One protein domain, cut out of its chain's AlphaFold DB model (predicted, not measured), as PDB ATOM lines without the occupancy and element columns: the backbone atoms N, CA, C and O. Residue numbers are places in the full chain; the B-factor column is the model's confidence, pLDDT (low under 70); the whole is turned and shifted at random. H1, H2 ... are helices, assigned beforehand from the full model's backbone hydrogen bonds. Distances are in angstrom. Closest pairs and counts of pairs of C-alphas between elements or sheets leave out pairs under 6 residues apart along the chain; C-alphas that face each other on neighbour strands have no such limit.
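Overview. This is residues 13 to 163 of the 174 residues of an uncharacterized protein of Drosophila navojoa (UniProt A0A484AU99). Four helices, H1 to H4, stand side by side in an up-and-down bundle, each running against the one before it, and the last of them, H4, is the longest and runs on beyond the others. Residues 133 to 163, the last part of H4 and then H5, stick out as a free arm, which makes much of the length. The printed part has 151 residues with five named helices in the order H1, H2, H3, H4, H5 and no named strand; the class is all helix. The whole is extended, with a radius of gyration of the C-alphas of 24.7 A, and spans 91 by 29 by 25 A.

Along the chain. H1 covers residues 13 to 38, 37.3 A from first to last C-alpha, and begins at C-alpha 13 at (241.088, 203.326, 192.328). H2 covers residues 46 to 71, 37.7 A long. H3 covers residues 79 to 98, 29.4 A long. H4 covers residues 105 to 138, 49.3 A long, and begins at C-alpha 105 at (224.039, 217.874, 172.513). H5 covers residues 142 to 162, 30.7 A long, and ends at C-alpha 162 at (262.377, 146.891, 196.169).

Arrangement. H1 and H2 form a helical hairpin and touch, the closest C-alphas being those of Leu 18 and Ile 63, 6.3 A apart; they run opposite ways at a shallow tilt of 16 degrees. H2 and H3, the next hairpin, touch at the C-alphas of Arg 62 and Ala 85, their closest, 5.4 A apart, at a shallow tilt of 28 degrees, opposite ways. H3 and H4, a third hairpin, touch with residues 111 to 122 of H4 alone; the closest C-alphas, of Leu 86 and Ile 118, are 7.2 A apart. H4 also touches H1, the closest C-alphas being those of Val 24 and Trp 114, 6.1 A apart, and the two run opposite ways at a shallow tilt of 26 degrees. H1 and H3 are apart, and so are H2 and H4. H5 touches no helix. Every O i to N i+4 pair is within hydrogen-bond range in H1, H2 and H4; in H3 15 of 16 are, and in H5 16 of 17.

Size, cuts and confidence. The two C-alphas farthest apart are those of Pro 42 and Asp 163, 91.3 A. Without residues 133 to 163, which stand free, the body of 120 residues spans 52 by 23 by 20 A. The printed part has no cut; the link from H4 to H5 is tight, the other three are short, and no link is long. The mean pLDDT of the printed part is 75.4, and 41 residues are under 70, among them residues 71 to 88, 135 to 143 and 157 to 163.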
ATOM      1  N   LEU A  13     241.232 202.774 193.673       75.38
ATOM      2  CA  LEU A  13     241.088 203.326 192.328       75.38
ATOM      3  C   LEU A  13     239.981 202.635 191.514       75.38
ATOM      4  O   LEU A  13     239.204 203.319 190.859       75.38
ATOM      5  N   MET A  14     239.868 201.303 191.583       75.06
ATOM      6  CA  MET A  14     238.761 200.579 190.939       75.06
ATOM      7  C   MET A  14     237.420 200.962 191.570       75.06
ATOM      8  O   MET A  14     236.428 201.108 190.867       75.06
ATOM      9  N   GLN A  15     237.400 201.158 192.890       81.94
ATOM     10  CA  GLN A  15     236.199 201.564 193.612       81.94
ATOM     11  C   GLN A  15     235.733 202.965 193.210       81.94
ATOM     12  O   GLN A  15     234.552 203.144 192.937       81.94
ATOM     13  N   MET A  16     236.655 203.928 193.109       83.50
ATOM     14  CA  MET A  16     236.351 205.278 192.621       83.50
ATOM     15  C   MET A  16     235.877 205.279 191.163       83.50
ATOM     16  O   MET A  16     234.953 206.016 190.830       83.50
ATOM     17  N   LEU A  17     236.470 204.447 190.295       82.75
ATOM     18  CA  LEU A  17     236.013 204.321 188.905       82.75
ATOM     19  C   LEU A  17     234.597 203.750 188.817       82.75
ATOM     20  O   LEU A  17     233.791 204.267 188.049       82.75
ATOM     21  N   LEU A  18     234.298 202.709 189.602       83.50
ATOM     22  CA  LEU A  18     232.970 202.100 189.635       83.50
ATOM     23  C   LEU A  18     231.905 203.074 190.129       83.50
ATOM     24  O   LEU A  18     230.825 203.137 189.549       83.50
ATOM     25  N   ASP A  19     232.224 203.830 191.176       86.50
ATOM     26  CA  ASP A  19     231.319 204.823 191.746       86.50
ATOM     27  C   ASP A  19     231.055 205.954 190.739       86.50
ATOM     28  O   ASP A  19     229.908 206.301 190.462       86.50
ATOM     29  N   GLY A  20     232.105 206.447 190.071       85.31
ATOM     30  CA  GLY A  20     231.969 207.408 188.972       85.31
ATOM     31  C   GLY A  20     231.126 206.869 187.813       85.31
ATOM     32  O   GLY A  20     230.249 207.566 187.304       85.31
ATOM     33  N   ASN A  21     231.329 205.607 187.434       86.25
ATOM     34  CA  ASN A  21     230.528 204.950 186.406       86.25
ATOM     35  C   ASN A  21     229.059 204.801 186.802       86.25
ATOM     36  O   ASN A  21     228.192 205.016 185.960       86.25
ATOM     37  N   LEU A  22     228.767 204.498 188.068       87.81
ATOM     38  CA  LEU A  22     227.400 204.460 188.581       87.81
ATOM     39  C   LEU A  22     226.715 205.823 188.437       87.81
ATOM     40  O   LEU A  22     225.597 205.889 187.926       87.81
ATOM     41  N   TYR A  23     227.394 206.913 188.806       88.94
ATOM     42  CA  TYR A  23     226.854 208.265 188.634       88.94
ATOM     43  C   TYR A  23     226.554 208.593 187.170       88.94
ATOM     44  O   TYR A  23     225.476 209.110 186.856       88.94
ATOM     45  N   VAL A  24     227.479 208.279 186.263       87.69
ATOM     46  CA  VAL A  24     227.292 208.529 184.829       87.69
ATOM     47  C   VAL A  24     226.169 207.659 184.262       87.69
ATOM     48  O   VAL A  24     225.318 208.178 183.541       87.69
ATOM     49  N   ALA A  25     226.104 206.380 184.636       86.56
ATOM     50  CA  ALA A  25     225.065 205.450 184.202       86.56
ATOM     51  C   ALA A  25     223.668 205.883 184.671       86.56
ATOM     52  O   ALA A  25     222.730 205.878 183.875       86.56
ATOM     53  N   VAL A  26     223.519 206.317 185.928       89.50
ATOM     54  CA  VAL A  26     222.244 206.838 186.456       89.50
ATOM     55  C   VAL A  26     221.848 208.129 185.740       89.50
ATOM     56  O   VAL A  26     220.700 208.273 185.314       89.50
ATOM     57  N   THR A  27     222.799 209.046 185.544       89.44
ATOM     58  CA  THR A  27     222.559 210.312 184.833       89.44
ATOM     59  C   THR A  27     222.135 210.061 183.386       89.44
ATOM     60  O   THR A  27     221.187 210.684 182.902       89.44
ATOM     61  N   TRP A  28     222.794 209.119 182.707       88.81
ATOM     62  CA  TRP A  28     222.431 208.673 181.366       88.81
ATOM     63  C   TRP A  28     221.040 208.042 181.343       88.81
ATOM     64  O   TRP A  28     220.204 208.461 180.546       88.81
ATOM     65  N   ALA A  29     220.763 207.089 182.237       88.81
ATOM     66  CA  ALA A  29     219.503 206.354 182.262       88.81
ATOM     67  C   ALA A  29     218.307 207.282 182.499       88.81
ATOM     68  O   ALA A  29     217.272 207.123 181.849       88.81
ATOM     69  N   PHE A  30     218.460 208.265 183.389       90.94
ATOM     70  CA  PHE A  30     217.428 209.258 183.666       90.94
ATOM     71  C   PHE A  30     217.268 210.258 182.515       90.94
ATOM     72  O   PHE A  30     216.147 210.532 182.092       90.94
ATOM     73  N   SER A  31     218.379 210.753 181.956       88.44
ATOM     74  CA  SER A  31     218.348 211.675 180.812       88.44
ATOM     75  C   SER A  31     217.722 211.020 179.579       88.44
ATOM     76  O   SER A  31     216.903 211.641 178.907       88.44
ATOM     77  N   TYR A  32     218.059 209.757 179.303       85.25
ATOM     78  CA  TYR A  32     217.492 208.990 178.194       85.25
ATOM     79  C   TYR A  32     215.993 208.768 178.385       85.25
ATOM     80  O   TYR A  32     215.217 208.996 177.461       85.25
ATOM     81  N   LEU A  33     215.575 208.386 179.595       88.38
ATOM     82  CA  LEU A  33     214.169 208.179 179.920       88.38
ATOM     83  C   LEU A  33     213.364 209.474 179.755       88.38
ATOM     84  O   LEU A  33     212.364 209.473 179.043       88.38
ATOM     85  N   LEU A  34     213.832 210.595 180.311       88.19
ATOM     86  CA  LEU A  34     213.193 211.902 180.120       88.19
ATOM     87  C   LEU A  34     213.061 212.271 178.643       88.19
ATOM     88  O   LEU A  34     212.004 212.710 178.203       88.19
ATOM     89  N   ASN A  35     214.122 212.070 177.872       83.56
ATOM     90  CA  ASN A  35     214.133 212.376 176.450       83.56
ATOM     91  C   ASN A  35     213.106 211.526 175.684       83.56
ATOM     92  O   ASN A  35     212.337 212.034 174.867       83.56
ATOM     93  N   MET A  36     213.012 210.248 176.048       84.19
ATOM     94  CA  MET A  36     212.030 209.323 175.505       84.19
ATOM     95  C   MET A  36     210.585 209.741 175.830       84.19
ATOM     96  O   MET A  36     209.719 209.697 174.959       84.19
ATOM     97  N   PHE A  37     210.332 210.200 177.059       87.44
ATOM     98  CA  PHE A  37     209.020 210.681 177.506       87.44
ATOM     99  C   PHE A  37     208.626 212.044 176.920       87.44
ATOM    100  O   PHE A  37     207.447 212.279 176.680       87.44
ATOM    101  N   VAL A  38     209.577 212.955 176.710       85.44
ATOM    102  CA  VAL A  38     209.280 214.328 176.267       85.44
ATOM    103  C   VAL A  38     209.216 214.432 174.744       85.44
ATOM    104  O   VAL A  38     208.309 215.071 174.215       85.44
ATOM    105  N   TYR A  39     210.160 213.814 174.029       80.25
ATOM    106  CA  TYR A  39     210.319 214.016 172.584       80.25
ATOM    107  C   TYR A  39     209.819 212.837 171.745       80.25
ATOM    108  O   TYR A  39     209.244 213.041 170.676       80.25
ATOM    109  N   GLU A  40     210.009 211.606 172.221       82.00
ATOM    110  CA  GLU A  40     209.719 210.385 171.452       82.00
ATOM    111  C   GLU A  40     208.379 209.730 171.834       82.00
ATOM    112  O   GLU A  40     207.974 208.767 171.186       82.00
ATOM    113  N   TRP A  41     207.643 210.258 172.822       82.50
ATOM    114  CA  TRP A  41     206.366 209.696 173.292       82.50
ATOM    115  C   TRP A  41     205.367 209.333 172.181       82.50
ATOM    116  O   TRP A  41     204.881 208.202 172.171       82.50
ATOM    117  N   PRO A  42     205.080 210.209 171.193       81.06
ATOM    118  CA  PRO A  42     204.120 209.881 170.139       81.06
ATOM    119  C   PRO A  42     204.660 208.892 169.092       81.06
ATOM    120  O   PRO A  42     203.890 208.395 168.273       81.06
ATOM    121  N   ARG A  43     205.972 208.623 169.067       80.69
ATOM    122  CA  ARG A  43     206.643 207.756 168.077       80.69
ATOM    123  C   ARG A  43     207.428 206.622 168.730       80.69
ATOM    124  O   ARG A  43     208.319 206.054 168.099       80.69
ATOM    125  N   LEU A  44     207.081 206.288 169.970       82.00
ATOM    126  CA  LEU A  44     207.823 205.360 170.804       82.00
ATOM    127  C   LEU A  44     207.961 204.002 170.107       82.00
ATOM    128  O   LEU A  44     207.004 203.238 169.981       82.00
ATOM    129  N   LYS A  45     209.169 203.687 169.642       83.75
ATOM    130  CA  LYS A  45     209.450 202.384 169.038       83.75
ATOM    131  C   LYS A  45     209.742 201.381 170.143       83.75
ATOM    132  O   LYS A  45     210.622 201.605 170.972       83.75
ATOM    133  N   LEU A  46     209.073 200.230 170.103       84.12
ATOM    134  CA  LEU A  46     209.301 199.143 171.061       84.12
ATOM    135  C   LEU A  46     210.770 198.678 171.071       84.12
ATOM    136  O   LEU A  46     211.303 198.330 172.119       84.12
ATOM    137  N   SER A  47     211.457 198.767 169.927       82.31
ATOM    138  CA  SER A  47     212.893 198.494 169.810       82.31
ATOM    139  C   SER A  47     213.772 199.441 170.635       82.31
ATOM    140  O   SER A  47     214.748 198.981 171.217       82.31
ATOM    141  N   MET A  48     213.428 200.730 170.736       80.56
ATOM    142  CA  MET A  48     214.163 201.701 171.562       80.56
ATOM    143  C   MET A  48     213.996 201.387 173.052       80.56
ATOM    144  O   MET A  48     214.965 201.434 173.805       80.56
ATOM    145  N   VAL A  49     212.783 201.001 173.471       86.00
ATOM    146  CA  VAL A  49     212.505 200.629 174.871       86.00
ATOM    147  C   VAL A  49     213.274 199.362 175.234       86.00
ATOM    148  O   VAL A  49     213.909 199.294 176.283       86.00
ATOM    149  N   LEU A  50     213.264 198.368 174.344       87.00
ATOM    150  CA  LEU A  50     213.977 197.115 174.558       87.00
ATOM    151  C   LEU A  50     215.494 197.340 174.599       87.00
ATOM    152  O   LEU A  50     216.159 196.816 175.491       87.00
ATOM    153  N   LEU A  51     216.030 198.180 173.707       84.88
ATOM    154  CA  LEU A  51     217.436 198.584 173.733       84.88
ATOM    155  C   LEU A  51     217.793 199.272 175.057       84.88
ATOM    156  O   LEU A  51     218.809 198.930 175.662       84.88
ATOM    157  N   TYR A  52     216.950 200.192 175.536       86.44
ATOM    158  CA  TYR A  52     217.134 200.873 176.818       86.44
ATOM    159  C   TYR A  52     217.182 199.881 177.986       86.44
ATOM    160  O   TYR A  52     218.154 199.874 178.741       86.44
ATOM    161  N   VAL A  53     216.189 198.991 178.096       88.94
ATOM    162  CA  VAL A  53     216.118 197.985 179.170       88.94
ATOM    163  C   VAL A  53     217.333 197.059 179.141       88.94
ATOM    164  O   VAL A  53     217.946 196.818 180.182       88.94
ATOM    165  N   VAL A  54     217.723 196.569 177.960       86.81
ATOM    166  CA  VAL A  54     218.906 195.710 177.807       86.81
ATOM    167  C   VAL A  54     220.172 196.460 178.221       86.81
ATOM    168  O   VAL A  54     220.978 195.922 178.975       86.81
ATOM    169  N   THR A  55     220.326 197.717 177.802       84.94
ATOM    170  CA  THR A  55     221.507 198.532 178.123       84.94
ATOM    171  C   THR A  55     221.616 198.800 179.623       84.94
ATOM    172  O   THR A  55     222.672 198.568 180.207       84.94
ATOM    173  N   VAL A  56     220.517 199.204 180.271       87.38
ATOM    174  CA  VAL A  56     220.471 199.412 181.728       87.38
ATOM    175  C   VAL A  56     220.775 198.113 182.477       87.38
ATOM    176  O   VAL A  56     221.509 198.131 183.466       87.38
ATOM    177  N   THR A  57     220.253 196.980 182.005       87.06
ATOM    178  CA  THR A  57     220.482 195.672 182.637       87.06
ATOM    179  C   THR A  57     221.949 195.260 182.546       87.06
ATOM    180  O   THR A  57     222.540 194.880 183.557       87.06
ATOM    181  N   ILE A  58     222.557 195.364 181.359       84.31
ATOM    182  CA  ILE A  58     223.977 195.041 181.153       84.31
ATOM    183  C   ILE A  58     224.851 195.945 182.025       84.31
ATOM    184  O   ILE A  58     225.745 195.450 182.714       84.31
ATOM    185  N   GLU A  59     224.564 197.244 182.054       84.06
ATOM    186  CA  GLU A  59     225.343 198.209 182.826       84.06
ATOM    187  C   GLU A  59     225.221 197.978 184.341       84.06
ATOM    188  O   GLU A  59     226.223 197.973 185.060       84.06
ATOM    189  N   SER A  60     224.015 197.677 184.824       84.81
ATOM    190  CA  SER A  60     223.777 197.325 186.230       84.81
ATOM    191  C   SER A  60     224.548 196.064 186.627       84.81
ATOM    192  O   SER A  60     225.180 196.023 187.684       84.81
ATOM    193  N   MET A  61     224.554 195.047 185.759       83.31
ATOM    194  CA  MET A  61     225.319 193.817 185.975       83.31
ATOM    195  C   MET A  61     226.830 194.070 185.945       83.31
ATOM    196  O   MET A  61     227.549 193.499 186.768       83.31
ATOM    197  N   ARG A  62     227.320 194.944 185.055       83.88
ATOM    198  CA  ARG A  62     228.736 195.347 184.986       83.88
ATOM    199  C   ARG A  62     229.188 195.981 186.300       83.88
ATOM    200  O   ARG A  62     230.192 195.547 186.866       83.88
ATOM    201  N   ILE A  63     228.433 196.959 186.799       83.00
ATOM    202  CA  ILE A  63     228.727 197.673 188.048       83.00
ATOM    203  C   ILE A  63     228.627 196.715 189.245       83.00
ATOM    204  O   ILE A  63     229.545 196.642 190.059       83.00
ATOM    205  N   TYR A  64     227.564 195.912 189.334       82.31
ATOM    206  CA  TYR A  64     227.412 194.934 190.414       82.31
ATOM    207  C   TYR A  64     228.582 193.943 190.459       82.31
ATOM    208  O   TYR A  64     229.210 193.758 191.505       82.31
ATOM    209  N   MET A  65     228.934 193.358 189.309       78.12
ATOM    210  CA  MET A  65     230.089 192.470 189.205       78.12
ATOM    211  C   MET A  65     231.375 193.205 189.583       78.12
ATOM    212  O   MET A  65     232.163 192.673 190.356       78.12
ATOM    213  N   GLY A  66     231.585 194.437 189.123       76.31
ATOM    214  CA  GLY A  66     232.770 195.213 189.484       76.31
ATOM    215  C   GLY A  66     232.929 195.424 190.994       76.31
ATOM    216  O   GLY A  66     234.034 195.230 191.509       76.31
ATOM    217  N   TYR A  67     231.845 195.694 191.729       77.88
ATOM    218  CA  TYR A  67     231.890 195.800 193.194       77.88
ATOM    219  C   TYR A  67     232.202 194.457 193.859       77.88
ATOM    220  O   TYR A  67     233.099 194.382 194.704       77.88
ATOM    221  N   VAL A  68     231.520 193.382 193.450       74.81
ATOM    222  CA  VAL A  68     231.741 192.026 193.989       74.81
ATOM    223  C   VAL A  68     233.191 191.581 193.776       74.81
ATOM    224  O   VAL A  68     233.817 191.000 194.664       74.81
ATOM    225  N   LEU A  69     233.757 191.888 192.611       71.69
ATOM    226  CA  LEU A  69     235.134 191.550 192.262       71.69
ATOM    227  C   LEU A  69     236.165 192.383 193.005       71.69
ATOM    228  O   LEU A  69     237.231 191.861 193.333       71.69
ATOM    229  N   ASN A  70     235.862 193.652 193.266       72.69
ATOM    230  CA  ASN A  70     236.746 194.523 194.028       72.69
ATOM    231  C   ASN A  70     236.798 194.130 195.517       72.69
ATOM    232  O   ASN A  70     237.829 194.312 196.162       72.69
ATOM    233  N   LEU A  71     235.717 193.548 196.049       68.12
ATOM    234  CA  LEU A  71     235.611 193.106 197.445       68.12
ATOM    235  C   LEU A  71     236.057 191.651 197.679       68.12
ATOM    236  O   LEU A  71     236.292 191.266 198.824       68.12
ATOM    237  N   SER A  72     236.183 190.820 196.636       64.44
ATOM    238  CA  SER A  72     236.490 189.394 196.807       64.44
ATOM    239  C   SER A  72     237.986 189.125 197.085       64.44
ATOM    240  O   SER A  72     238.838 189.418 196.242       64.44
ATOM    241  N   PRO A  73     238.343 188.489 198.223       53.72
ATOM    242  CA  PRO A  73     239.732 188.173 198.585       53.72
ATOM    243  C   PRO A  73     240.328 186.981 197.813       53.72
ATOM    244  O   PRO A  73     241.542 186.763 197.846       53.72
ATOM    245  N   LYS A  74     239.505 186.185 197.114       53.47
ATOM    246  CA  LYS A  74     239.963 185.071 196.271       53.47
ATOM    247  C   LYS A  74     240.134 185.583 194.839       53.47
ATOM    248  O   LYS A  74     239.158 185.859 194.153       53.47
ATOM    249  N   GLY A  75     241.383 185.723 194.387       46.66
ATOM    250  CA  GLY A  75     241.685 186.074 192.993       46.66
ATOM    251  C   GLY A  75     241.255 184.986 191.991       46.66
ATOM    252  O   GLY A  75     240.560 184.032 192.322       46.66
ATOM    253  N   PRO A  76     241.869 184.959 190.807       47.44
ATOM    254  CA  PRO A  76     241.640 185.765 189.607       47.44
ATOM    255  C   PRO A  76     240.504 185.264 188.688       47.44
ATOM    256  O   PRO A  76     240.303 185.854 187.629       47.44
ATOM    257  N   HIS A  77     239.795 184.185 189.037       48.69
ATOM    258  CA  HIS A  77     238.855 183.514 188.118       48.69
ATOM    259  C   HIS A  77     237.636 184.362 187.732       48.69
ATOM    260  O   HIS A  77     236.928 184.053 186.783       48.69
ATOM    261  N   SER A  78     237.420 185.459 188.442       54.03
ATOM    262  CA  SER A  78     236.211 186.255 188.371       54.03
ATOM    263  C   SER A  78     236.398 187.583 187.611       54.03
ATOM    264  O   SER A  78     235.443 188.318 187.430       54.03
ATOM    265  N   LYS A  79     237.587 187.894 187.062       61.41
ATOM    266  CA  LYS A  79     237.811 189.138 186.275       61.41
ATOM    267  C   LYS A  79     237.403 189.045 184.799       61.41
ATOM    268  O   LYS A  79     237.238 190.064 184.139       61.41
ATOM    269  N   LEU A  80     237.227 187.826 184.297       59.38
ATOM    270  CA  LEU A  80     236.752 187.532 182.946       59.38
ATOM    271  C   LEU A  80     235.310 188.022 182.696       59.38
ATOM    272  O   LEU A  80     235.097 188.656 181.668       59.38
ATOM    273  N   PRO A  81     234.337 187.850 183.619       61.94
ATOM    274  CA  PRO A  81     232.999 188.418 183.443       61.94
ATOM    275  C   PRO A  81     232.977 189.952 183.450       61.94
ATOM    276  O   PRO A  81     232.142 190.525 182.763       61.94
ATOM    277  N   LEU A  82     233.909 190.629 184.135       65.38
ATOM    278  CA  LEU A  82     234.035 192.090 184.032       65.38
ATOM    279  C   LEU A  82     234.491 192.508 182.631       65.38
ATOM    280  O   LEU A  82     233.919 193.417 182.043       65.38
ATOM    281  N   ALA A  83     235.486 191.810 182.075       65.44
ATOM    282  CA  ALA A  83     235.938 192.039 180.705       65.44
ATOM    283  C   ALA A  83     234.842 191.713 179.675       65.44
ATOM    284  O   ALA A  83     234.700 192.429 178.689       65.44
ATOM    285  N   LEU A  84     234.037 190.674 179.923       66.00
ATOM    286  CA  LEU A  84     232.900 190.311 179.079       66.00
ATOM    287  C   LEU A  84     231.791 191.371 179.140       66.00
ATOM    288  O   LEU A  84     231.261 191.761 178.106       66.00
ATOM    289  N   ALA A  85     231.475 191.875 180.338       66.19
ATOM    290  CA  ALA A  85     230.489 192.933 180.532       66.19
ATOM    291  C   ALA A  85     230.950 194.261 179.905       66.19
ATOM    292  O   ALA A  85     230.182 194.899 179.195       66.19
ATOM    293  N   LEU A  86     232.227 194.630 180.071       68.19
ATOM    294  CA  LEU A  86     232.850 195.763 179.369       68.19
ATOM    295  C   LEU A  86     232.798 195.582 177.843       68.19
ATOM    296  O   LEU A  86     232.462 196.516 177.115       68.19
ATOM    297  N   GLY A  87     233.083 194.367 177.369       68.25
ATOM    298  CA  GLY A  87     233.019 194.000 175.956       68.25
ATOM    299  C   GLY A  87     231.605 194.011 175.377       68.25
ATOM    300  O   GLY A  87     231.460 194.224 174.180       68.25
ATOM    301  N   ALA A  88     230.571 193.830 176.202       67.88
ATOM    302  CA  ALA A  88     229.171 193.940 175.799       67.88
ATOM    303  C   ALA A  88     228.651 195.390 175.848       67.88
ATOM    304  O   ALA A  88     227.848 195.771 174.997       67.88
ATOM    305  N   CYS A  89     229.130 196.222 176.782       71.00
ATOM    306  CA  CYS A  89     228.736 197.635 176.858       71.00
ATOM    307  C   CYS A  89     229.203 198.443 175.640       71.00
ATOM    308  O   CYS A  89     228.429 199.231 175.106       71.00
ATOM    309  N   LEU A  90     230.430 198.224 175.152       70.75
ATOM    310  CA  LEU A  90     230.973 198.934 173.983       70.75
ATOM    311  C   LEU A  90     230.093 198.839 172.716       70.75
ATOM    312  O   LEU A  90     229.706 199.885 172.191       70.75
ATOM    313  N   PRO A  91     229.723 197.645 172.215       72.12
ATOM    314  CA  PRO A  91     228.871 197.524 171.035       72.12
ATOM    315  C   PRO A  91     227.460 198.069 171.277       72.12
ATOM    316  O   PRO A  91     226.883 198.659 170.366       72.12
ATOM    317  N   MET A  92     226.924 197.946 172.495       70.12
ATOM    318  CA  MET A  92     225.626 198.535 172.846       70.12
ATOM    319  C   MET A  92     225.667 200.066 172.812       70.12
ATOM    320  O   MET A  92     224.728 200.689 172.319       70.12
ATOM    321  N   MET A  93     226.770 200.681 173.245       71.75
ATOM    322  CA  MET A  93     226.971 202.126 173.133       71.75
ATOM    323  C   MET A  93     227.129 202.571 171.682       71.75
ATOM    324  O   MET A  93     226.504 203.553 171.292       71.75
ATOM    325  N   CYS A  94     227.889 201.839 170.862       73.06
ATOM    326  CA  CYS A  94     227.997 202.134 169.431       73.06
ATOM    327  C   CYS A  94     226.636 202.043 168.728       73.06
ATOM    328  O   CYS A  94     226.296 202.919 167.935       73.06
ATOM    329  N   LEU A  95     225.841 201.017 169.046       71.62
ATOM    330  CA  LEU A  95     224.507 200.838 168.478       71.62
ATOM    331  C   LEU A  95     223.551 201.943 168.941       71.62
ATOM    332  O   LEU A  95     222.815 202.505 168.132       71.62
ATOM    333  N   SER A  96     223.597 202.291 170.227       69.06
ATOM    334  CA  SER A  96     222.797 203.379 170.779       69.06
ATOM    335  C   SER A  96     223.198 204.737 170.210       69.06
ATOM    336  O   SER A  96     222.323 205.575 170.052       69.06
ATOM    337  N   TRP A  97     224.478 204.960 169.903       72.44
ATOM    338  CA  TRP A  97     224.956 206.186 169.263       72.44
ATOM    339  C   TRP A  97     224.521 206.254 167.796       72.44
ATOM    340  O   TRP A  97     224.036 207.284 167.351       72.44
ATOM    341  N   TYR A  98     224.613 205.139 167.065       70.25
ATOM    342  CA  TYR A  98     224.183 205.050 165.666       70.25
ATOM    343  C   TYR A  98     222.673 205.259 165.484       70.25
ATOM    344  O   TYR A  98     222.236 205.854 164.503       70.25
ATOM    345  N   LEU A  99     221.864 204.760 166.422       68.38
ATOM    346  CA  LEU A  99     220.406 204.882 166.375       68.38
ATOM    347  C   LEU A  99     219.888 206.247 166.844       68.38
ATOM    348  O   LEU A  99     218.710 206.539 166.634       68.38
ATOM    349  N   TYR A 100     220.725 207.056 167.497       67.62
ATOM    350  CA  TYR A 100     220.316 208.324 168.085       67.62
ATOM    351  C   TYR A 100     220.675 209.495 167.162       67.62
ATOM    352  O   TYR A 100     221.841 209.733 166.867       67.62
ATOM    353  N   ASP A 101     219.663 210.238 166.711       64.19
ATOM    354  CA  ASP A 101     219.830 211.390 165.818       64.19
ATOM    355  C   ASP A 101     220.481 212.567 166.581       64.19
ATOM    356  O   ASP A 101     220.138 212.834 167.738       64.19
ATOM    357  N   ASP A 102     221.419 213.280 165.946       61.44
ATOM    358  CA  ASP A 102     222.440 214.183 166.544       61.44
ATOM    359  C   ASP A 102     221.872 215.477 167.193       61.44
ATOM    360  O   ASP A 102     222.573 216.463 167.421       61.44
ATOM    361  N   ARG A 103     220.568 215.514 167.491       64.31
ATOM    362  CA  ARG A 103     219.828 216.711 167.919       64.31
ATOM    363  C   ARG A 103     220.004 217.063 169.398       64.31
ATOM    364  O   ARG A 103     219.724 218.195 169.783       64.31
ATOM    365  N   ALA A 104     220.463 216.131 170.234       71.56
ATOM    366  CA  ALA A 104     220.594 216.335 171.679       71.56
ATOM    367  C   ALA A 104     222.068 216.396 172.114       71.56
ATOM    368  O   ALA A 104     222.653 215.392 172.528       71.56
ATOM    369  N   ILE A 105     222.652 217.600 172.081       80.38
ATOM    370  CA  ILE A 105     224.039 217.874 172.513       80.38
ATOM    371  C   ILE A 105     224.305 217.313 173.921       80.38
ATOM    372  O   ILE A 105     225.358 216.728 174.167       80.38
ATOM    373  N   TRP A 106     223.330 217.424 174.829       81.94
ATOM    374  CA  TRP A 106     223.420 216.895 176.194       81.94
ATOM    375  C   TRP A 106     223.681 215.384 176.235       81.94
ATOM    376  O   TRP A 106     224.589 214.925 176.927       81.94
ATOM    377  N   MET A 107     222.948 214.606 175.433       79.94
ATOM    378  CA  MET A 107     223.138 213.157 175.363       79.94
ATOM    379  C   MET A 107     224.522 212.824 174.815       79.94
ATOM    380  O   MET A 107     225.199 211.948 175.349       79.94
ATOM    381  N   ARG A 108     224.991 213.572 173.812       80.94
ATOM    382  CA  ARG A 108     226.334 213.403 173.245       80.94
ATOM    383  C   ARG A 108     227.430 213.634 174.286       80.94
ATOM    384  O   ARG A 108     228.389 212.866 174.328       80.94
ATOM    385  N   VAL A 109     227.292 214.644 175.147       84.62
ATOM    386  CA  VAL A 109     228.229 214.870 176.263       84.62
ATOM    387  C   VAL A 109     228.230 213.671 177.210       84.62
ATOM    388  O   VAL A 109     229.302 213.148 177.513       84.62
ATOM    389  N   ILE A 110     227.054 213.180 177.608       85.12
ATOM    390  CA  ILE A 110     226.944 212.017 178.497       85.12
ATOM    391  C   ILE A 110     227.588 210.772 177.871       85.12
ATOM    392  O   ILE A 110     228.373 210.108 178.541       85.12
ATOM    393  N   TYR A 111     227.331 210.473 176.592       82.50
ATOM    394  CA  TYR A 111     227.954 209.331 175.908       82.50
ATOM    395  C   TYR A 111     229.479 209.436 175.858       82.50
ATOM    396  O   TYR A 111     230.162 208.433 176.069       82.50
ATOM    397  N   ASN A 112     230.028 210.628 175.613       84.88
ATOM    398  CA  ASN A 112     231.477 210.842 175.620       84.88
ATOM    399  C   ASN A 112     232.076 210.606 177.010       84.88
ATOM    400  O   ASN A 112     233.073 209.896 177.134       84.88
ATOM    401  N   VAL A 113     231.449 211.159 178.053       86.00
ATOM    402  CA  VAL A 113     231.883 210.952 179.443       86.00
ATOM    403  C   VAL A 113     231.803 209.469 179.802       86.00
ATOM    404  O   VAL A 113     232.777 208.903 180.291       86.00
ATOM    405  N   TRP A 114     230.693 208.806 179.490       83.88
ATOM    406  CA  TRP A 114     230.504 207.383 179.767       83.88
ATOM    407  C   TRP A 114     231.533 206.510 179.035       83.88
ATOM    408  O   TRP A 114     232.155 205.638 179.642       83.88
ATOM    409  N   THR A 115     231.822 206.822 177.767       81.62
ATOM    410  CA  THR A 115     232.873 206.148 176.983       81.62
ATOM    411  C   THR A 115     234.247 206.337 177.621       81.62
ATOM    412  O   THR A 115     235.008 205.379 177.748       81.62
ATOM    413  N   PHE A 116     234.567 207.554 178.066       84.75
ATOM    414  CA  PHE A 116     235.829 207.848 178.742       84.75
ATOM    415  C   PHE A 116     236.008 207.007 180.014       84.75
ATOM    416  O   PHE A 116     237.070 206.411 180.209       84.75
ATOM    417  N   PHE A 117     234.966 206.881 180.841       82.75
ATOM    418  CA  PHE A 117     235.016 206.033 182.033       82.75
ATOM    419  C   PHE A 117     235.185 204.542 181.701       82.75
ATOM    420  O   PHE A 117     235.943 203.852 182.386       82.75
ATOM    421  N   ILE A 118     234.543 204.037 180.643       79.88
ATOM    422  CA  ILE A 118     234.733 202.651 180.181       79.88
ATOM    423  C   ILE A 118     236.168 202.414 179.698       79.88
ATOM    424  O   ILE A 118     236.778 201.400 180.042       79.88
ATOM    425  N   VAL A 119     236.740 203.349 178.933       82.38
ATOM    426  CA  VAL A 119     238.130 203.254 178.459       82.38
ATOM    427  C   VAL A 119     239.107 203.265 179.633       82.38
ATOM    428  O   VAL A 119     240.032 202.451 179.667       82.38
ATOM    429  N   LEU A 120     238.893 204.131 180.627       82.38
ATOM    430  CA  LEU A 120     239.704 204.138 181.844       82.38
ATOM    431  C   LEU A 120     239.612 202.809 182.603       82.38
ATOM    432  O   LEU A 120     240.646 202.280 183.015       82.38
ATOM    433  N   GLU A 121     238.415 202.233 182.748       77.38
ATOM    434  CA  GLU A 121     238.260 200.914 183.374       77.38
ATOM    435  C   GLU A 121     239.024 199.831 182.613       77.38
ATOM    436  O   GLU A 121     239.711 199.013 183.231       77.38
ATOM    437  N   LEU A 122     238.955 199.849 181.281       77.56
ATOM    438  CA  LEU A 122     239.671 198.904 180.431       77.56
ATOM    439  C   LEU A 122     241.189 199.009 180.636       77.56
ATOM    440  O   LEU A 122     241.860 197.987 180.797       77.56
ATOM    441  N   ILE A 123     241.732 200.229 180.681       82.19
ATOM    442  CA  ILE A 123     243.163 200.479 180.908       82.19
ATOM    443  C   ILE A 123     243.583 199.961 182.288       82.19
ATOM    444  O   ILE A 123     244.601 199.272 182.404       82.19
ATOM    445  N   VAL A 124     242.802 200.241 183.334       77.25
ATOM    446  CA  VAL A 124     243.088 199.773 184.700       77.25
ATOM    447  C   VAL A 124     243.036 198.247 184.771       77.25
ATOM    448  O   VAL A 124     243.950 197.620 185.319       77.25
ATOM    449  N   ALA A 125     242.015 197.631 184.174       73.69
ATOM    450  CA  ALA A 125     241.883 196.181 184.101       73.69
ATOM    451  C   ALA A 125     243.072 195.545 183.359       73.69
ATOM    452  O   ALA A 125     243.693 194.611 183.879       73.69
ATOM    453  N   ALA A 126     243.445 196.093 182.200       76.88
ATOM    454  CA  ALA A 126     244.589 195.645 181.411       76.88
ATOM    455  C   ALA A 126     245.906 195.796 182.184       76.88
ATOM    456  O   ALA A 126     246.700 194.857 182.230       76.88
ATOM    457  N   HIS A 127     246.118 196.924 182.864       79.19
ATOM    458  CA  HIS A 127     247.308 197.160 183.678       79.19
ATOM    459  C   HIS A 127     247.428 196.149 184.830       79.19
ATOM    460  O   HIS A 127     248.512 195.616 185.089       79.19
ATOM    461  N   ILE A 128     246.319 195.819 185.501       73.56
ATOM    462  CA  ILE A 128     246.297 194.801 186.562       73.56
ATOM    463  C   ILE A 128     246.645 193.415 186.002       73.56
ATOM    464  O   ILE A 128     247.419 192.679 186.626       73.56
ATOM    465  N   ILE A 129     246.089 193.052 184.843       72.31
ATOM    466  CA  ILE A 129     246.393 191.784 184.164       72.31
ATOM    467  C   ILE A 129     247.873 191.749 183.770       72.31
ATOM    468  O   ILE A 129     248.572 190.798 184.113       72.31
ATOM    469  N   TRP A 130     248.374 192.808 183.139       77.62
ATOM    470  CA  TRP A 130     249.755 192.923 182.681       77.62
ATOM    471  C   TRP A 130     250.766 192.822 183.826       77.62
ATOM    472  O   TRP A 130     251.702 192.021 183.763       77.62
ATOM    473  N   LYS A 131     250.552 193.564 184.923       74.00
ATOM    474  CA  LYS A 131     251.390 193.481 186.134       74.00
ATOM    475  C   LYS A 131     251.438 192.052 186.673       74.00
ATOM    476  O   LYS A 131     252.480 191.589 187.129       74.00
ATOM    477  N   ARG A 132     250.315 191.334 186.605       68.12
ATOM    478  CA  ARG A 132     250.224 189.946 187.058       68.12
ATOM    479  C   ARG A 132     250.944 188.980 186.129       68.12
ATOM    480  O   ARG A 132     251.687 188.151 186.634       68.12
ATOM    481  N   VAL A 133     250.764 189.101 184.815       72.38
ATOM    482  CA  VAL A 133     251.486 188.291 183.817       72.38
ATOM    483  C   VAL A 133     252.993 188.471 183.989       72.38
ATOM    484  O   VAL A 133     253.716 187.483 184.096       72.38
ATOM    485  N   ARG A 134     253.451 189.719 184.147       72.56
ATOM    486  CA  ARG A 134     254.860 190.027 184.416       72.56
ATOM    487  C   ARG A 134     255.356 189.382 185.715       72.56
ATOM    488  O   ARG A 134     256.420 188.781 185.720       72.56
ATOM    489  N   ASN A 135     254.579 189.451 186.797       64.56
ATOM    490  CA  ASN A 135     254.950 188.841 188.081       64.56
ATOM    491  C   ASN A 135     254.941 187.303 188.055       64.56
ATOM    492  O   ASN A 135     255.738 186.687 188.757       64.56
ATOM    493  N   VAL A 136     254.058 186.682 187.267       62.75
ATOM    494  CA  VAL A 136     254.028 185.222 187.069       62.75
ATOM    495  C   VAL A 136     255.232 184.769 186.242       62.75
ATOM    496  O   VAL A 136     255.839 183.758 186.572       62.75
ATOM    497  N   GLN A 137     255.634 185.535 185.224       55.56
ATOM    498  CA  GLN A 137     256.851 185.246 184.461       55.56
ATOM    499  C   GLN A 137     258.139 185.470 185.272       55.56
ATOM    500  O   GLN A 137     259.105 184.742 185.073       55.56
ATOM    501  N   LEU A 138     258.161 186.431 186.208       55.66
ATOM    502  CA  LEU A 138     259.347 186.718 187.029       55.66
ATOM    503  C   LEU A 138     259.578 185.732 188.188       55.66
ATOM    504  O   LEU A 138     260.668 185.712 188.754       55.66
ATOM    505  N   ARG A 139     258.579 184.922 188.557       47.25
ATOM    506  CA  ARG A 139     258.719 183.838 189.543       47.25
ATOM    507  C   ARG A 139     258.409 182.488 188.887       47.25
ATOM    508  O   ARG A 139     257.342 181.924 189.129       47.25
ATOM    509  N   PRO A 140     259.340 181.899 188.119       54.97
ATOM    510  CA  PRO A 140     259.436 180.450 188.142       54.97
ATOM    511  C   PRO A 140     259.753 180.100 189.597       54.97
ATOM    512  O   PRO A 140     260.769 180.537 190.137       54.97
ATOM    513  N   ASP A 141     258.840 179.409 190.272       66.44
ATOM    514  CA  ASP A 141     259.033 178.967 191.652       66.44
ATOM    515  C   ASP A 141     260.041 177.803 191.615       66.44
ATOM    516  O   ASP A 141     259.690 176.626 191.709       66.44
ATOM    517  N   TRP A 142     261.307 178.139 191.342       65.25
ATOM    518  CA  TRP A 142     262.416 177.201 191.162       65.25
ATOM    519  C   TRP A 142     262.542 176.272 192.367       65.25
ATOM    520  O   TRP A 142     262.797 175.088 192.192       65.25
ATOM    521  N   SER A 143     262.230 176.770 193.565       69.19
ATOM    522  CA  SER A 143     262.163 175.991 194.802       69.19
ATOM    523  C   SER A 143     261.061 174.924 194.784       69.19
ATOM    524  O   SER A 143     261.287 173.797 195.219       69.19
ATOM    525  N   ALA A 144     259.875 175.227 194.243       71.50
ATOM    526  CA  ALA A 144     258.790 174.258 194.095       71.50
ATOM    527  C   ALA A 144     259.090 173.237 192.984       71.50
ATOM    528  O   ALA A 144     258.705 172.066 193.087       71.50
ATOM    529  N   MET A 145     259.801 173.655 191.933       74.69
ATOM    530  CA  MET A 145     260.259 172.758 190.871       74.69
ATOM    531  C   MET A 145     261.374 171.821 191.363       74.69
ATOM    532  O   MET A 145     261.301 170.614 191.127       74.69
ATOM    533  N   GLU A 146     262.344 172.333 192.122       77.31
ATOM    534  CA  GLU A 146     263.395 171.544 192.777       77.31
ATOM    535  C   GLU A 146     262.824 170.577 193.816       77.31
ATOM    536  O   GLU A 146     263.192 169.401 193.817       77.31
ATOM    537  N   ALA A 147     261.870 171.012 194.645       79.31
ATOM    538  CA  ALA A 147     261.202 170.139 195.608       79.31
ATOM    539  C   ALA A 147     260.475 168.972 194.913       79.31
ATOM    540  O   ALA A 147     260.579 167.822 195.349       79.31
ATOM    541  N   ASN A 148     259.797 169.236 193.790       82.25
ATOM    542  CA  ASN A 148     259.159 168.194 192.984       82.25
ATOM    543  C   ASN A 148     260.174 167.251 192.316       82.25
ATOM    544  O   ASN A 148     259.944 166.038 192.271       82.25
ATOM    545  N   LEU A 149     261.309 167.767 191.837       83.19
ATOM    546  CA  LEU A 149     262.388 166.948 191.275       83.19
ATOM    547  C   LEU A 149     263.037 166.053 192.339       83.19
ATOM    548  O   LEU A 149     263.245 164.862 192.092       83.19
ATOM    549  N   MET A 150     263.302 166.580 193.536       81.50
ATOM    550  CA  MET A 150     263.830 165.791 194.653       81.50
ATOM    551  C   MET A 150     262.839 164.718 195.109       81.50
ATOM    552  O   MET A 150     263.234 163.571 195.335       81.50
ATOM    553  N   ALA A 151     261.547 165.044 195.187       82.00
ATOM    554  CA  ALA A 151     260.508 164.071 195.513       82.00
ATOM    555  C   ALA A 151     260.423 162.947 194.466       82.00
ATOM    556  O   ALA A 151     260.261 161.784 194.837       82.00
ATOM    557  N   ARG A 152     260.581 163.260 193.170       81.06
ATOM    558  CA  ARG A 152     260.648 162.245 192.104       81.06
ATOM    559  C   ARG A 152     261.885 161.354 192.234       81.06
ATOM    560  O   ARG A 152     261.728 160.137 192.197       81.06
ATOM    561  N   ARG A 153     263.077 161.918 192.481       79.81
ATOM    562  CA  ARG A 153     264.301 161.116 192.700       79.81
ATOM    563  C   ARG A 153     264.166 160.151 193.878       79.81
ATOM    564  O   ARG A 153     264.592 159.009 193.764       79.81
ATOM    565  N   ARG A 154     263.544 160.575 194.985       77.06
ATOM    566  CA  ARG A 154     263.309 159.697 196.149       77.06
ATOM    567  C   ARG A 154     262.410 158.507 195.812       77.06
ATOM    568  O   ARG A 154     262.706 157.396 196.239       77.06
ATOM    569  N   ARG A 155     261.355 158.713 195.013       74.38
ATOM    570  CA  ARG A 155     260.472 157.618 194.568       74.38
ATOM    571  C   ARG A 155     261.203 156.630 193.659       74.38
ATOM    572  O   ARG A 155     261.067 155.432 193.862       74.38
ATOM    573  N   SER A 156     262.018 157.122 192.726       72.31
ATOM    574  CA  SER A 156     262.829 156.266 191.847       72.31
ATOM    575  C   SER A 156     263.935 155.513 192.601       72.31
ATOM    576  O   SER A 156     264.258 154.382 192.259       72.31
ATOM    577  N   ALA A 157     264.502 156.100 193.659       65.56
ATOM    578  CA  ALA A 157     265.475 155.414 194.510       65.56
ATOM    579  C   ALA A 157     264.829 154.302 195.359       65.56
ATOM    580  O   ALA A 157     265.438 153.260 195.570       65.56
ATOM    581  N   HIS A 158     263.591 154.499 195.827       58.88
ATOM    582  CA  HIS A 158     262.850 153.459 196.549       58.88
ATOM    583  C   HIS A 158     262.372 152.318 195.638       58.88
ATOM    584  O   HIS A 158     262.339 151.180 196.096       58.88
ATOM    585  N   SER A 159     262.067 152.570 194.358       57.78
ATOM    586  CA  SER A 159     261.697 151.488 193.432       57.78
ATOM    587  C   SER A 159     262.869 150.554 193.116       57.78
ATOM    588  O   SER A 159     262.674 149.348 193.058       57.78
ATOM    589  N   HIS A 160     264.100 151.066 193.006       54.22
ATOM    590  CA  HIS A 160     265.278 150.216 192.774       54.22
ATOM    591  C   HIS A 160     265.695 149.373 193.991       54.22
ATOM    592  O   HIS A 160     266.354 148.346 193.833       54.22
ATOM    593  N   HIS A 161     265.307 149.773 195.204       51.94
ATOM    594  CA  HIS A 161     265.599 148.993 196.409       51.94
ATOM    595  C   HIS A 161     264.589 147.862 196.661       51.94
ATOM    596  O   HIS A 161     264.912 146.914 197.370       51.94
ATOM    597  N   ALA A 162     263.392 147.938 196.068       52.09
ATOM    598  CA  ALA A 162     262.377 146.891 196.169       52.09
ATOM    599  C   ALA A 162     262.684 145.675 195.272       52.09
ATOM    600  O   ALA A 162     262.359 144.554 195.649       52.09
ATOM    601  N   ASP A 163     263.385 145.870 194.150       51.25
ATOM    602  CA  ASP A 163     263.752 144.778 193.230       51.25
ATOM    603  C   ASP A 163     265.006 143.991 193.666       51.25
ATOM    604  O   ASP A 163     265.326 142.958 193.084       51.25
TER     605      ASP A 163